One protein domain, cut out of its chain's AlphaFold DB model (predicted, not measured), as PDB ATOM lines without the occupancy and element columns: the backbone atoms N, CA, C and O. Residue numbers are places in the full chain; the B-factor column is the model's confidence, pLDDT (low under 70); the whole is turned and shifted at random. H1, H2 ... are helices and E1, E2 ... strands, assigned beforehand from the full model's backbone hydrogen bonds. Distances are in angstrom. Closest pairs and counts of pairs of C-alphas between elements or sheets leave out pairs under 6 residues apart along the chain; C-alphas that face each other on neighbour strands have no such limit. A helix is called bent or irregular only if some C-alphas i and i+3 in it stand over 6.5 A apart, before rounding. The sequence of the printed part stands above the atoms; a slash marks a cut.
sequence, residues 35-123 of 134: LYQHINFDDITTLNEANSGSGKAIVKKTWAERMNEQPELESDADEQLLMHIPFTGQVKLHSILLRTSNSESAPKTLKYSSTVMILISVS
ATOM      1  N   LEU A  35      40.952  45.657 -33.208       84.38
ATOM      2  CA  LEU A  35      39.614  45.402 -32.673       84.38
ATOM      3  C   LEU A  35      39.640  44.679 -31.319       84.38
ATOM      4  O   LEU A  35      38.583  44.459 -30.744       84.38
ATOM      5  N   TYR A  36      40.823  44.345 -30.791       84.88
ATOM      6  CA  TYR A  36      41.001  43.549 -29.575       84.88
ATOM      7  C   TYR A  36      40.194  44.070 -28.376       84.88
ATOM      8  O   TYR A  36      39.535  43.297 -27.693       84.88
ATOM      9  N   GLN A  37      40.176  45.387 -28.149       85.88
ATOM     10  CA  GLN A  37      39.428  46.000 -27.038       85.88
ATOM     11  C   GLN A  37      37.903  45.958 -27.231       85.88
ATOM     12  O   GLN A  37      37.150  46.088 -26.272       85.88
ATOM     13  N   HIS A  38      37.450  45.777 -28.471       87.88
ATOM     14  CA  HIS A  38      36.038  45.710 -28.835       87.88
ATOM     15  C   HIS A  38      35.521  44.268 -28.875       87.88
ATOM     16  O   HIS A  38      34.355  44.055 -29.194       87.88
ATOM     17  N   ILE A  39      36.363  43.272 -28.592       89.19
ATOM     18  CA  ILE A  39      35.955  41.870 -28.533       89.19
ATOM     19  C   ILE A  39      35.362  41.586 -27.154       89.19
ATOM     20  O   ILE A  39      35.981  41.851 -26.123       89.19
ATOM     21  N   ASN A  40      34.172  40.994 -27.128       90.31
ATOM     22  CA  ASN A  40      33.622  40.413 -25.915       90.31
ATOM     23  C   ASN A  40      34.208  39.008 -25.745       90.31
ATOM     24  O   ASN A  40      33.703  38.032 -26.297       90.31
ATOM     25  N   PHE A  41      35.303  38.918 -24.991       89.88
ATOM     26  CA  PHE A  41      36.004  37.654 -24.797       89.88
ATOM     27  C   PHE A  41      35.188  36.613 -24.036       89.88
ATOM     28  O   PHE A  41      35.502  35.424 -24.130       89.88
ATOM     29  N   ASP A  42      34.197  37.028 -23.246       89.38
ATOM     30  CA  ASP A  42      33.460  36.103 -22.399       89.38
ATOM     31  C   ASP A  42      32.462  35.250 -23.163       89.38
ATOM     32  O   ASP A  42      32.399  34.048 -22.897       89.38
ATOM     33  N   ASP A  43      31.866  35.830 -24.199       90.00
ATOM     34  CA  ASP A  43      30.889  35.187 -25.076       90.00
ATOM     35  C   ASP A  43      31.517  34.544 -26.330       90.00
ATOM     36  O   ASP A  43      30.803  34.131 -27.249       90.00
ATOM     37  N   ILE A  44      32.854  34.448 -26.400       90.50
ATOM     38  CA  ILE A  44      33.526  33.708 -27.477       90.50
ATOM     39  C   ILE A  44      33.171  32.231 -27.358       90.50
ATOM     40  O   ILE A  44      33.450  31.592 -26.341       90.50
ATOM     41  N   THR A  45      32.647  31.671 -28.443       90.12
ATOM     42  CA  THR A  45      32.384  30.239 -28.559       90.12
ATOM     43  C   THR A  45      33.221  29.648 -29.681       90.12
ATOM     44  O   THR A  45      33.434  30.262 -30.726       90.12
ATOM     45  N   THR A  46      33.768  28.459 -29.447       89.50
ATOM     46  CA  THR A  46      34.541  27.711 -30.441       89.50
ATOM     47  C   THR A  46      33.986  26.296 -30.500       89.50
ATOM     48  O   THR A  46      33.721  25.684 -29.470       89.50
ATOM     49  N   LEU A  47      33.738  25.803 -31.709       87.75
ATOM     50  CA  LEU A  47      33.237  24.463 -31.981       87.75
ATOM     51  C   LEU A  47      34.320  23.658 -32.700       87.75
ATOM     52  O   LEU A  47      35.113  24.216 -33.465       87.75
ATOM     53  N   ASN A  48      34.302  22.346 -32.466       86.12
ATOM     54  CA  ASN A  48      35.258  21.361 -32.979       86.12
ATOM     55  C   ASN A  48      36.701  21.533 -32.473       86.12
ATOM     56  O   ASN A  48      37.620  20.983 -33.076       86.12
ATOM     57  N   GLU A  49      36.913  22.269 -31.379       86.12
ATOM     58  CA  GLU A  49      38.215  22.362 -30.707       86.12
ATOM     59  C   GLU A  49      38.514  21.112 -29.862       86.12
ATOM     60  O   GLU A  49      37.621  20.577 -29.210       86.12
ATOM     61  N   ALA A  50      39.776  20.673 -29.849       84.94
ATOM     62  CA  ALA A  50      40.248  19.539 -29.045       84.94
ATOM     63  C   ALA A  50      40.243  19.814 -27.545       84.94
ATOM     64  O   ALA A  50      39.836  18.972 -26.748       84.94
ATOM     65  N   ASN A  51      40.649  21.020 -27.157       84.31
ATOM     66  CA  ASN A  51      40.607  21.458 -25.772       84.31
ATOM     67  C   ASN A  51      39.577  22.575 -25.645       84.31
ATOM     68  O   ASN A  51      39.687  23.606 -26.308       84.31
ATOM     69  N   SER A  52      38.583  22.383 -24.779       84.75
ATOM     70  CA  SER A  52      37.557  23.397 -24.543       84.75
ATOM     71  C   SER A  52      38.179  24.715 -24.077       84.75
ATOM     72  O   SER A  52      38.942  24.752 -23.111       84.75
ATOM     73  N   GLY A  53      37.827  25.808 -24.747       85.19
ATOM     74  CA  GLY A  53      38.333  27.144 -24.458       85.19
ATOM     75  C   GLY A  53      39.672  27.486 -25.116       85.19
ATOM     76  O   GLY A  53      40.132  28.618 -24.934       85.19
ATOM     77  N   SER A  54      40.278  26.590 -25.907       86.62
ATOM     78  CA  SER A  54      41.490  26.898 -26.683       86.62
ATOM     79  C   SER A  54      41.264  28.066 -27.637       86.62
ATOM     80  O   SER A  54      42.089  28.976 -27.698       86.62
ATOM     81  N   GLY A  55      40.128  28.110 -28.337       86.62
ATOM     82  CA  GLY A  55      39.821  29.201 -29.261       86.62
ATOM     83  C   GLY A  55      39.699  30.553 -28.558       86.62
ATOM     84  O   GLY A  55      40.306  31.537 -28.984       86.62
ATOM     85  N   LYS A  56      39.018  30.592 -27.405       90.25
ATOM     86  CA  LYS A  56      38.947  31.786 -26.542       90.25
ATOM     87  C   LYS A  56      40.336  32.208 -26.054       90.25
ATOM     88  O   LYS A  56      40.640  33.399 -26.039       90.25
ATOM     89  N   ALA A  57      41.186  31.256 -25.680       88.94
ATOM     90  CA  ALA A  57      42.540  31.533 -25.213       88.94
ATOM     91  C   ALA A  57      43.457  32.067 -26.333       88.94
ATOM     92  O   ALA A  57      44.262  32.960 -26.081       88.94
ATOM     93  N   ILE A  58      43.291  31.594 -27.577       88.00
ATOM     94  CA  ILE A  58      43.973  32.142 -28.761       88.00
ATOM     95  C   ILE A  58      43.563  33.590 -29.020       88.00
ATOM     96  O   ILE A  58      44.430  34.437 -29.216       88.00
ATOM     97  N   VAL A  59      42.261  33.890 -29.011       87.62
ATOM     98  CA  VAL A  59      41.765  35.250 -29.284       87.62
ATOM     99  C   VAL A  59      42.206  36.233 -28.196       87.62
ATOM    100  O   VAL A  59      42.452  37.397 -28.492       87.62
ATOM    101  N   LYS A  60      42.371  35.760 -26.956       88.38
ATOM    102  CA  LYS A  60      42.923  36.529 -25.828       88.38
ATOM    103  C   LYS A  60      44.437  36.773 -25.905       88.38
ATOM    104  O   LYS A  60      44.969  37.438 -25.021       88.38
ATOM    105  N   LYS A  61      45.157  36.250 -26.906       85.88
ATOM    106  CA  LYS A  61      46.582  36.567 -27.057       85.88
ATOM    107  C   LYS A  61      46.743  38.042 -27.391       85.88
ATOM    108  O   LYS A  61      46.187  38.544 -28.369       85.88
ATOM    109  N   THR A  62      47.553  38.726 -26.597       83.94
ATOM    110  CA  THR A  62      47.904  40.113 -26.882       83.94
ATOM    111  C   THR A  62      48.863  40.203 -28.069       83.94
ATOM    112  O   THR A  62      49.502  39.227 -28.471       83.94
ATOM    113  N   TRP A  63      49.028  41.408 -28.620       81.31
ATOM    114  CA  TRP A  63      50.020  41.653 -29.671       81.31
ATOM    115  C   TRP A  63      51.446  41.259 -29.248       81.31
ATOM    116  O   TRP A  63      52.213  40.774 -30.075       81.31
ATOM    117  N   ALA A  64      51.796  41.420 -27.969       81.38
ATOM    118  CA  ALA A  64      53.097  41.009 -27.442       81.38
ATOM    119  C   ALA A  64      53.273  39.479 -27.465       81.38
ATOM    120  O   ALA A  64      54.351  38.975 -27.766       81.38
ATOM    121  N   GLU A  65      52.193  38.738 -27.224       81.44
ATOM    122  CA  GLU A  65      52.182  37.274 -27.152       81.44
ATOM    123  C   GLU A  65      51.902  36.610 -28.505       81.44
ATOM    124  O   GLU A  65      51.836  35.386 -28.592       81.44
ATOM    125  N   ARG A  66      51.768  37.380 -29.593       80.75
ATOM    126  CA  ARG A  66      51.434  36.848 -30.927       80.75
ATOM    127  C   ARG A  66      52.439  35.814 -31.453       80.75
ATOM    128  O   ARG A  66      52.082  34.980 -32.281       80.75
ATOM    129  N   MET A  67      53.688  35.882 -30.983       82.06
ATOM    130  CA  MET A  67      54.749  34.929 -31.329       82.06
ATOM    131  C   MET A  67      54.744  33.678 -30.440       82.06
ATOM    132  O   MET A  67      55.369  32.677 -30.797       82.06
ATOM    133  N   ASN A  68      54.013  33.686 -29.321       83.56
ATOM    134  CA  ASN A  68      53.927  32.539 -28.428       83.56
ATOM    135  C   ASN A  68      53.135  31.421 -29.100       83.56
ATOM    136  O   ASN A  68      52.010  31.609 -29.571       83.56
ATOM    137  N   GLU A  69      53.743  30.241 -29.172       79.81
ATOM    138  CA  GLU A  69      53.111  29.029 -29.705       79.81
ATOM    139  C   GLU A  69      51.920  28.614 -28.843       79.81
ATOM    140  O   GLU A  69      50.860  28.315 -29.378       79.81
ATOM    141  N   GLN A  70      52.035  28.757 -27.522       81.38
ATOM    142  CA  GLN A  70      50.978  28.416 -26.575       81.38
ATOM    143  C   GLN A  70      50.103  29.625 -26.192       81.38
ATOM    144  O   GLN A  70      50.618  30.745 -26.104       81.38
ATOM    145  N   PRO A  71      48.792  29.433 -25.948       81.06
ATOM    146  CA  PRO A  71      48.011  28.216 -26.230       81.06
ATOM    147  C   PRO A  71      47.922  27.912 -27.732       81.06
ATOM    148  O   PRO A  71      48.061  28.833 -28.534       81.06
ATOM    149  N   GLU A  72      47.686  26.654 -28.103       82.69
ATOM    150  CA  GLU A  72      47.405  26.214 -29.478       82.69
ATOM    151  C   GLU A  72      45.931  25.791 -29.618       82.69
ATOM    152  O   GLU A  72      45.299  25.324 -28.663       82.69
ATOM    153  N   LEU A  73      45.361  26.005 -30.808       83.69
ATOM    154  CA  LEU A  73      44.018  25.557 -31.163       83.69
ATOM    155  C   LEU A  73      44.129  24.441 -32.200       83.69
ATOM    156  O   LEU A  73      44.553  24.679 -33.329       83.69
ATOM    157  N   GLU A  74      43.695  23.252 -31.804       83.19
ATOM    158  CA  GLU A  74      43.656  22.048 -32.633       83.19
ATOM    159  C   GLU A  74      42.209  21.574 -32.790       83.19
ATOM    160  O   GLU A  74      41.376  21.826 -31.912       83.19
ATOM    161  N   SER A  75      41.906  20.886 -33.892       79.81
ATOM    162  CA  SER A  75      40.606  20.244 -34.088       79.81
ATOM    163  C   SER A  75      40.614  18.786 -33.622       79.81
ATOM    164  O   SER A  75      41.554  18.055 -33.920       79.81
ATOM    165  N   ASP A  76      39.570  18.364 -32.898       72.44
ATOM    166  CA  ASP A  76      39.451  16.984 -32.364       72.44
ATOM    167  C   ASP A  76      38.756  16.015 -33.322       72.44
ATOM    168  O   ASP A  76      38.993  14.809 -33.310       72.44
ATOM    169  N   ALA A  77      37.816  16.548 -34.104       63.53
ATOM    170  CA  ALA A  77      36.813  15.745 -34.796       63.53
ATOM    171  C   ALA A  77      36.896  15.903 -36.314       63.53
ATOM    172  O   ALA A  77      36.980  14.916 -37.040       63.53
ATOM    173  N   ASP A  78      36.914  17.148 -36.787       71.50
ATOM    174  CA  ASP A  78      36.775  17.478 -38.201       71.50
ATOM    175  C   ASP A  78      37.916  18.368 -38.705       71.50
ATOM    176  O   ASP A  78      38.670  18.986 -37.952       71.50
ATOM    177  N   GLU A  79      37.990  18.503 -40.026       76.06
ATOM    178  CA  GLU A  79      38.882  19.429 -40.734       76.06
ATOM    179  C   GLU A  79      38.401  20.894 -40.682       76.06
ATOM    180  O   GLU A  79      38.875  21.747 -41.434       76.06
ATOM    181  N   GLN A  80      37.417  21.202 -39.834       81.44
ATOM    182  CA  GLN A  80      36.796  22.520 -39.744       81.44
ATOM    183  C   GLN A  80      36.645  22.949 -38.289       81.44
ATOM    184  O   GLN A  80      35.975  22.285 -37.501       81.44
ATOM    185  N   LEU A  81      37.219  24.105 -37.968       86.19
ATOM    186  CA  LEU A  81      37.027  24.825 -36.714       86.19
ATOM    187  C   LEU A  81      36.067  25.981 -36.950       86.19
ATOM    188  O   LEU A  81      36.221  26.734 -37.918       86.19
ATOM    189  N   LEU A  82      35.093  26.140 -36.056       87.94
ATOM    190  CA  LEU A  82      34.150  27.249 -36.112       87.94
ATOM    191  C   LEU A  82      34.300  28.112 -34.872       87.94
ATOM    192  O   LEU A  82      34.064  27.653 -33.761       87.94
ATOM    193  N   MET A  83      34.673  29.369 -35.064       88.31
ATOM    194  CA  MET A  83      34.869  30.321 -33.982       88.31
ATOM    195  C   MET A  83      33.894  31.477 -34.135       88.31
ATOM    196  O   MET A  83      33.841  32.111 -35.185       88.31
ATOM    197  N   HIS A  84      33.141  31.775 -33.089       90.38
ATOM    198  CA  HIS A  84      32.259  32.928 -33.030       90.38
ATOM    199  C   HIS A  84      32.840  33.957 -32.062       90.38
ATOM    200  O   HIS A  84      33.040  33.667 -30.880       90.38
ATOM    201  N   ILE A  85      33.129  35.150 -32.584       90.31
ATOM    202  CA  ILE A  85      33.747  36.250 -31.842       90.31
ATOM    203  C   ILE A  85      32.753  37.415 -31.789       90.31
ATOM    204  O   ILE A  85      32.639  38.168 -32.762       90.31
ATOM    205  N   PRO A  86      32.022  37.583 -30.676       90.50
ATOM    206  CA  PRO A  86      31.128  38.717 -30.520       90.50
ATOM    207  C   PRO A  86      31.920  40.003 -30.264       90.50
ATOM    208  O   PRO A  86      32.883  40.024 -29.495       90.50
ATOM    209  N   PHE A  87      31.481  41.097 -30.885       89.88
ATOM    210  CA  PHE A  87      31.991  42.440 -30.608       89.88
ATOM    211  C   PHE A  87      31.031  43.197 -29.691       89.88
ATOM    212  O   PHE A  87      29.818  43.011 -29.751       89.88
ATOM    213  N   THR A  88      31.570  44.088 -28.863       89.69
ATOM    214  CA  THR A  88      30.810  44.942 -27.937       89.69
ATOM    215  C   THR A  88      30.089  46.101 -28.635       89.69
ATOM    216  O   THR A  88      29.331  46.830 -28.000       89.69
ATOM    217  N   GLY A  89      30.289  46.273 -29.944       86.75
ATOM    218  CA  GLY A  89      29.654  47.307 -30.748       86.75
ATOM    219  C   GLY A  89      29.825  47.076 -32.247       86.75
ATOM    220  O   GLY A  89      30.355  46.054 -32.688       86.75
ATOM    221  N   GLN A  90      29.373  48.040 -33.048       86.06
ATOM    222  CA  GLN A  90      29.524  47.981 -34.498       86.06
ATOM    223  C   GLN A  90      30.978  48.257 -34.889       86.06
ATOM    224  O   GLN A  90      31.483  49.362 -34.707       86.06
ATOM    225  N   VAL A  91      31.635  47.256 -35.471       85.75
ATOM    226  CA  VAL A  91      33.018  47.353 -35.948       85.75
ATOM    227  C   VAL A  91      33.085  47.144 -37.458       85.75
ATOM    228  O   VAL A  91      32.268  46.429 -38.040       85.75
ATOM    229  N   LYS A  92      34.070  47.766 -38.110       84.94
ATOM    230  CA  LYS A  92      34.429  47.460 -39.498       84.94
ATOM    231  C   LYS A  92      35.666  46.576 -39.487       84.94
ATOM    232  O   LYS A  92      36.717  46.979 -39.000       84.94
ATOM    233  N   LEU A  93      35.528  45.367 -40.014       84.44
ATOM    234  CA  LEU A  93      36.631  44.425 -40.124       84.44
ATOM    235  C   LEU A  93      37.439  44.745 -41.387       84.44
ATOM    236  O   LEU A  93      36.948  44.578 -42.500       84.44
ATOM    237  N   HIS A  94      38.657  45.250 -41.200       83.81
ATOM    238  CA  HIS A  94      39.564  45.613 -42.294       83.81
ATOM    239  C   HIS A  94      40.491  44.460 -42.677       83.81
ATOM    240  O   HIS A  94      40.679  44.172 -43.856       83.81
ATOM    241  N   SER A  95      41.069  43.798 -41.679       83.19
ATOM    242  CA  SER A  95      42.023  42.708 -41.856       83.19
ATOM    243  C   SER A  95      41.885  41.681 -40.732       83.19
ATOM    244  O   SER A  95      41.419  41.991 -39.635       83.19
ATOM    245  N   ILE A  96      42.281  40.442 -41.024       83.75
ATOM    246  CA  ILE A  96      42.385  39.349 -40.053       83.75
ATOM    247  C   ILE A  96      43.827  38.866 -40.088       83.75
ATOM    248  O   ILE A  96      44.351  38.553 -41.156       83.75
ATOM    249  N   LEU A  97      44.455  38.793 -38.919       83.88
ATOM    250  CA  LEU A  97      45.764  38.180 -38.765       83.88
ATOM    251  C   LEU A  97      45.580  36.748 -38.270       83.88
ATOM    252  O   LEU A  97      45.041  36.529 -37.189       83.88
ATOM    253  N   LEU A  98      46.058  35.783 -39.051       82.62
ATOM    254  CA  LEU A  98      46.051  34.374 -38.679       82.62
ATOM    255  C   LEU A  98      47.491  33.874 -38.603       82.62
ATOM    256  O   LEU A  98      48.222  33.918 -39.592       82.62
ATOM    257  N   ARG A  99      47.895  33.395 -37.425       82.62
ATOM    258  CA  ARG A  99      49.206  32.778 -37.206       82.62
ATOM    259  C   ARG A  99      49.021  31.283 -37.034       82.62
ATOM    260  O   ARG A  99      48.243  30.852 -36.190       82.62
ATOM    261  N   THR A 100      49.726  30.512 -37.847       79.94
ATOM    262  CA  THR A 100      49.608  29.053 -37.910       79.94
ATOM    263  C   THR A 100      51.000  28.434 -37.915       79.94
ATOM    264  O   THR A 100      51.987  29.120 -38.199       79.94
ATOM    265  N   SER A 101      51.100  27.162 -37.535       76.00
ATOM    266  CA  SER A 101      52.343  26.406 -37.668       76.00
ATOM    267  C   SER A 101      52.613  26.106 -39.147       76.00
ATOM    268  O   SER A 101      51.686  26.012 -39.947       76.00
ATOM    269  N   ASN A 102      53.879  25.915 -39.527       72.00
ATOM    270  CA  ASN A 102      54.254  25.549 -40.902       72.00
ATOM    271  C   ASN A 102      53.985  24.058 -41.208       72.00
ATOM    272  O   ASN A 102      54.732  23.412 -41.939       72.00
ATOM    273  N   SER A 103      52.968  23.485 -40.566       75.12
ATOM    274  CA  SER A 103      52.599  22.082 -40.686       75.12
ATOM    275  C   SER A 103      51.596  21.883 -41.819       75.12
ATOM    276  O   SER A 103      50.917  22.816 -42.251       75.12
ATOM    277  N   GLU A 104      51.440  20.642 -42.277       69.88
ATOM    278  CA  GLU A 104      50.375  20.312 -43.228       69.88
ATOM    279  C   GLU A 104      48.974  20.550 -42.644       69.88
ATOM    280  O   GLU A 104      48.024  20.686 -43.404       69.88
ATOM    281  N   SER A 105      48.841  20.659 -41.322       70.44
ATOM    282  CA  SER A 105      47.582  20.966 -40.635       70.44
ATOM    283  C   SER A 105      47.261  22.463 -40.608       70.44
ATOM    284  O   SER A 105      46.250  22.866 -40.035       70.44
ATOM    285  N   ALA A 106      48.078  23.299 -41.256       75.62
ATOM    286  CA  ALA A 106      47.761  24.701 -41.444       75.62
ATOM    287  C   ALA A 106      46.426  24.872 -42.203       75.62
ATOM    288  O   ALA A 106      46.081  24.078 -43.095       75.62
ATOM    289  N   PRO A 107      45.658  25.917 -41.866       79.00
ATOM    290  CA  PRO A 107      44.391  26.186 -42.501       79.00
ATOM    291  C   PRO A 107      44.553  26.664 -43.940       79.00
ATOM    292  O   PRO A 107      45.278  27.615 -44.225       79.00
ATOM    293  N   LYS A 108      43.826  26.013 -44.847       80.81
ATOM    294  CA  LYS A 108      43.787  26.328 -46.283       80.81
ATOM    295  C   LYS A 108      42.775  27.404 -46.621       80.81
ATOM    296  O   LYS A 108      42.908  28.094 -47.629       80.81
ATOM    297  N   THR A 109      41.697  27.488 -45.851       83.44
ATOM    298  CA  THR A 109      40.570  28.354 -46.184       83.44
ATOM    299  C   THR A 109      40.019  28.985 -44.923       83.44
ATOM    300  O   THR A 109      39.689  28.288 -43.966       83.44
ATOM    301  N   LEU A 110      39.898  30.310 -44.956       85.38
ATOM    302  CA  LEU A 110      39.212  31.097 -43.945       85.38
ATOM    303  C   LEU A 110      37.964  31.702 -44.581       85.38
ATOM    304  O   LEU A 110      38.050  32.400 -45.592       85.38
ATOM    305  N   LYS A 111      36.803  31.428 -43.990       87.56
ATOM    306  CA  LYS A 111      35.544  32.095 -44.338       87.56
ATOM    307  C   LYS A 111      35.109  32.935 -43.148       87.56
ATOM    308  O   LYS A 111      35.189  32.473 -42.014       87.56
ATOM    309  N   TYR A 112      34.649  34.150 -43.416       85.25
ATOM    310  CA  TYR A 112      34.122  35.049 -42.396       85.25
ATOM    311  C   TYR A 112      32.736  35.551 -42.803       85.25
ATOM    312  O   TYR A 112      32.438  35.696 -43.990       85.25
ATOM    313  N   SER A 113      31.890  35.810 -41.812       81.50
ATOM    314  CA  SER A 113      30.581  36.442 -41.985       81.50
ATOM    315  C   SER A 113      30.526  37.781 -41.241       81.50
ATOM    316  O   SER A 113      31.364  38.071 -40.390       81.50
ATOM    317  N   SER A 114      29.538  38.617 -41.569       71.75
ATOM    318  CA  SER A 114      29.348  39.947 -40.965       71.75
ATOM    319  C   SER A 114      29.051  39.915 -39.459       71.75
ATOM    320  O   SER A 114      29.306  40.895 -38.767       71.75
ATOM    321  N   THR A 115      28.537  38.796 -38.946       65.06
ATOM    322  CA  THR A 115      28.364  38.515 -37.510       65.06
ATOM    323  C   THR A 115      29.459  37.528 -37.125       65.06
ATOM    324  O   THR A 115      29.243  36.324 -37.213       65.06
ATOM    325  N   VAL A 116      30.664  38.049 -36.875       67.94
ATOM    326  CA  VAL A 116      31.960  37.365 -37.052       67.94
ATOM    327  C   VAL A 116      31.997  35.930 -36.528       67.94
ATOM    328  O   VAL A 116      32.317  35.629 -35.379       67.94
ATOM    329  N   MET A 117      31.698  35.038 -37.464       74.38
ATOM    330  CA  MET A 117      31.920  33.610 -37.409       74.38
ATOM    331  C   MET A 117      33.085  33.328 -38.350       74.38
ATOM    332  O   MET A 117      32.975  33.541 -39.559       74.38
ATOM    333  N   ILE A 118      34.213  32.907 -37.790       80.12
ATOM    334  CA  ILE A 118      35.407  32.522 -38.531       80.12
ATOM    335  C   ILE A 118      35.381  31.004 -38.657       80.12
ATOM    336  O   ILE A 118      35.523  30.282 -37.670       80.12
ATOM    337  N   LEU A 119      35.184  30.527 -39.882       71.81
ATOM    338  CA  LEU A 119      35.346  29.121 -40.219       71.81
ATOM    339  C   LEU A 119      36.755  28.923 -40.762       71.81
ATOM    340  O   LEU A 119      37.117  29.488 -41.798       71.81
ATOM    341  N   ILE A 120      37.535  28.121 -40.049       78.88
ATOM    342  CA  ILE A 120      38.919  27.792 -40.363       78.88
ATOM    343  C   ILE A 120      38.941  26.335 -40.826       78.88
ATOM    344  O   ILE A 120      38.664  25.433 -40.042       78.88
ATOM    345  N   SER A 121      39.250  26.100 -42.100       67.50
ATOM    346  CA  SER A 121      39.395  24.746 -42.641       67.50
ATOM    347  C   SER A 121      40.864  24.339 -42.656       67.50
ATOM    348  O   SER A 121      41.665  24.987 -43.333       67.50
ATOM    349  N   VAL A 122      41.203  23.280 -41.920       69.50
ATOM    350  CA  VAL A 122      42.540  22.673 -41.838       69.50
ATOM    351  C   VAL A 122      42.670  21.524 -42.828       69.50
ATOM    352  O   VAL A 122      41.712  20.823 -43.117       69.50
ATOM    353  N   SER A 123      43.858  21.348 -43.400       55.56
ATOM    354  CA  SER A 123      44.050  20.410 -44.516       55.56
ATOM    355  C   SER A 123      44.023  18.936 -44.139       55.56
ATOM    356  O   SER A 123      44.006  18.106 -45.049       55.56
TER     357      SER A 123
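AT A GLANCE: This is residues 35 to 123 of the 134 residues of the protein "PITH domain-containing protein" of Monilinia fructigena (UniProt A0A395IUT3). With little regular structure, the domain is a twisted four-stranded sheet with helix H2 over one face near edge E1, and long loops. Its 89 printed residues run H1 E1 H2 H3 E2 E3 E4; the antiparallel sheet is E1 - E2 - E4 - E3. It is mixed, with 34 residues in named elements, and compact: radius of gyration of the C-alphas 12.6 A, spans 35 by 27 by 24 A.

HOW THE PARTS SIT: H1, residues 35 to 38, and irregular H3, residues 64 to 67, C-alphas 7.4 A apart, are not on the sheet. H2, residues 54 to 59, every O i to N i+4 pair within hydrogen-bond range, is on it, height 9.1 A; the C-alphas of Gly 55 and Thr 46 of E1, residues 45 to 47, are closest, 5.6 A. Within range are N 47 and O 82 of E2, residues 80 to 84, 2.8 A; N 118 of E4, residues 117 to 122, and O 83, 2.7 A; and, in the hairpin of E4 with E3, residues 107 to 112, N 108 and O 121, 2.8 A.

IN THESE COORDINATES: H1 begins at C-alpha 35 (39.614, 45.402, -32.673); E4, 15.9 A long, ends at C-alpha 122 (42.540, 22.673, -41.838).

THE WHOLE: The printed part has no cut; links H3 to E2 and E2 to E3 are long. Residues 77, 104, 115 to 116 and 121 to 123 have pLDDT under 70.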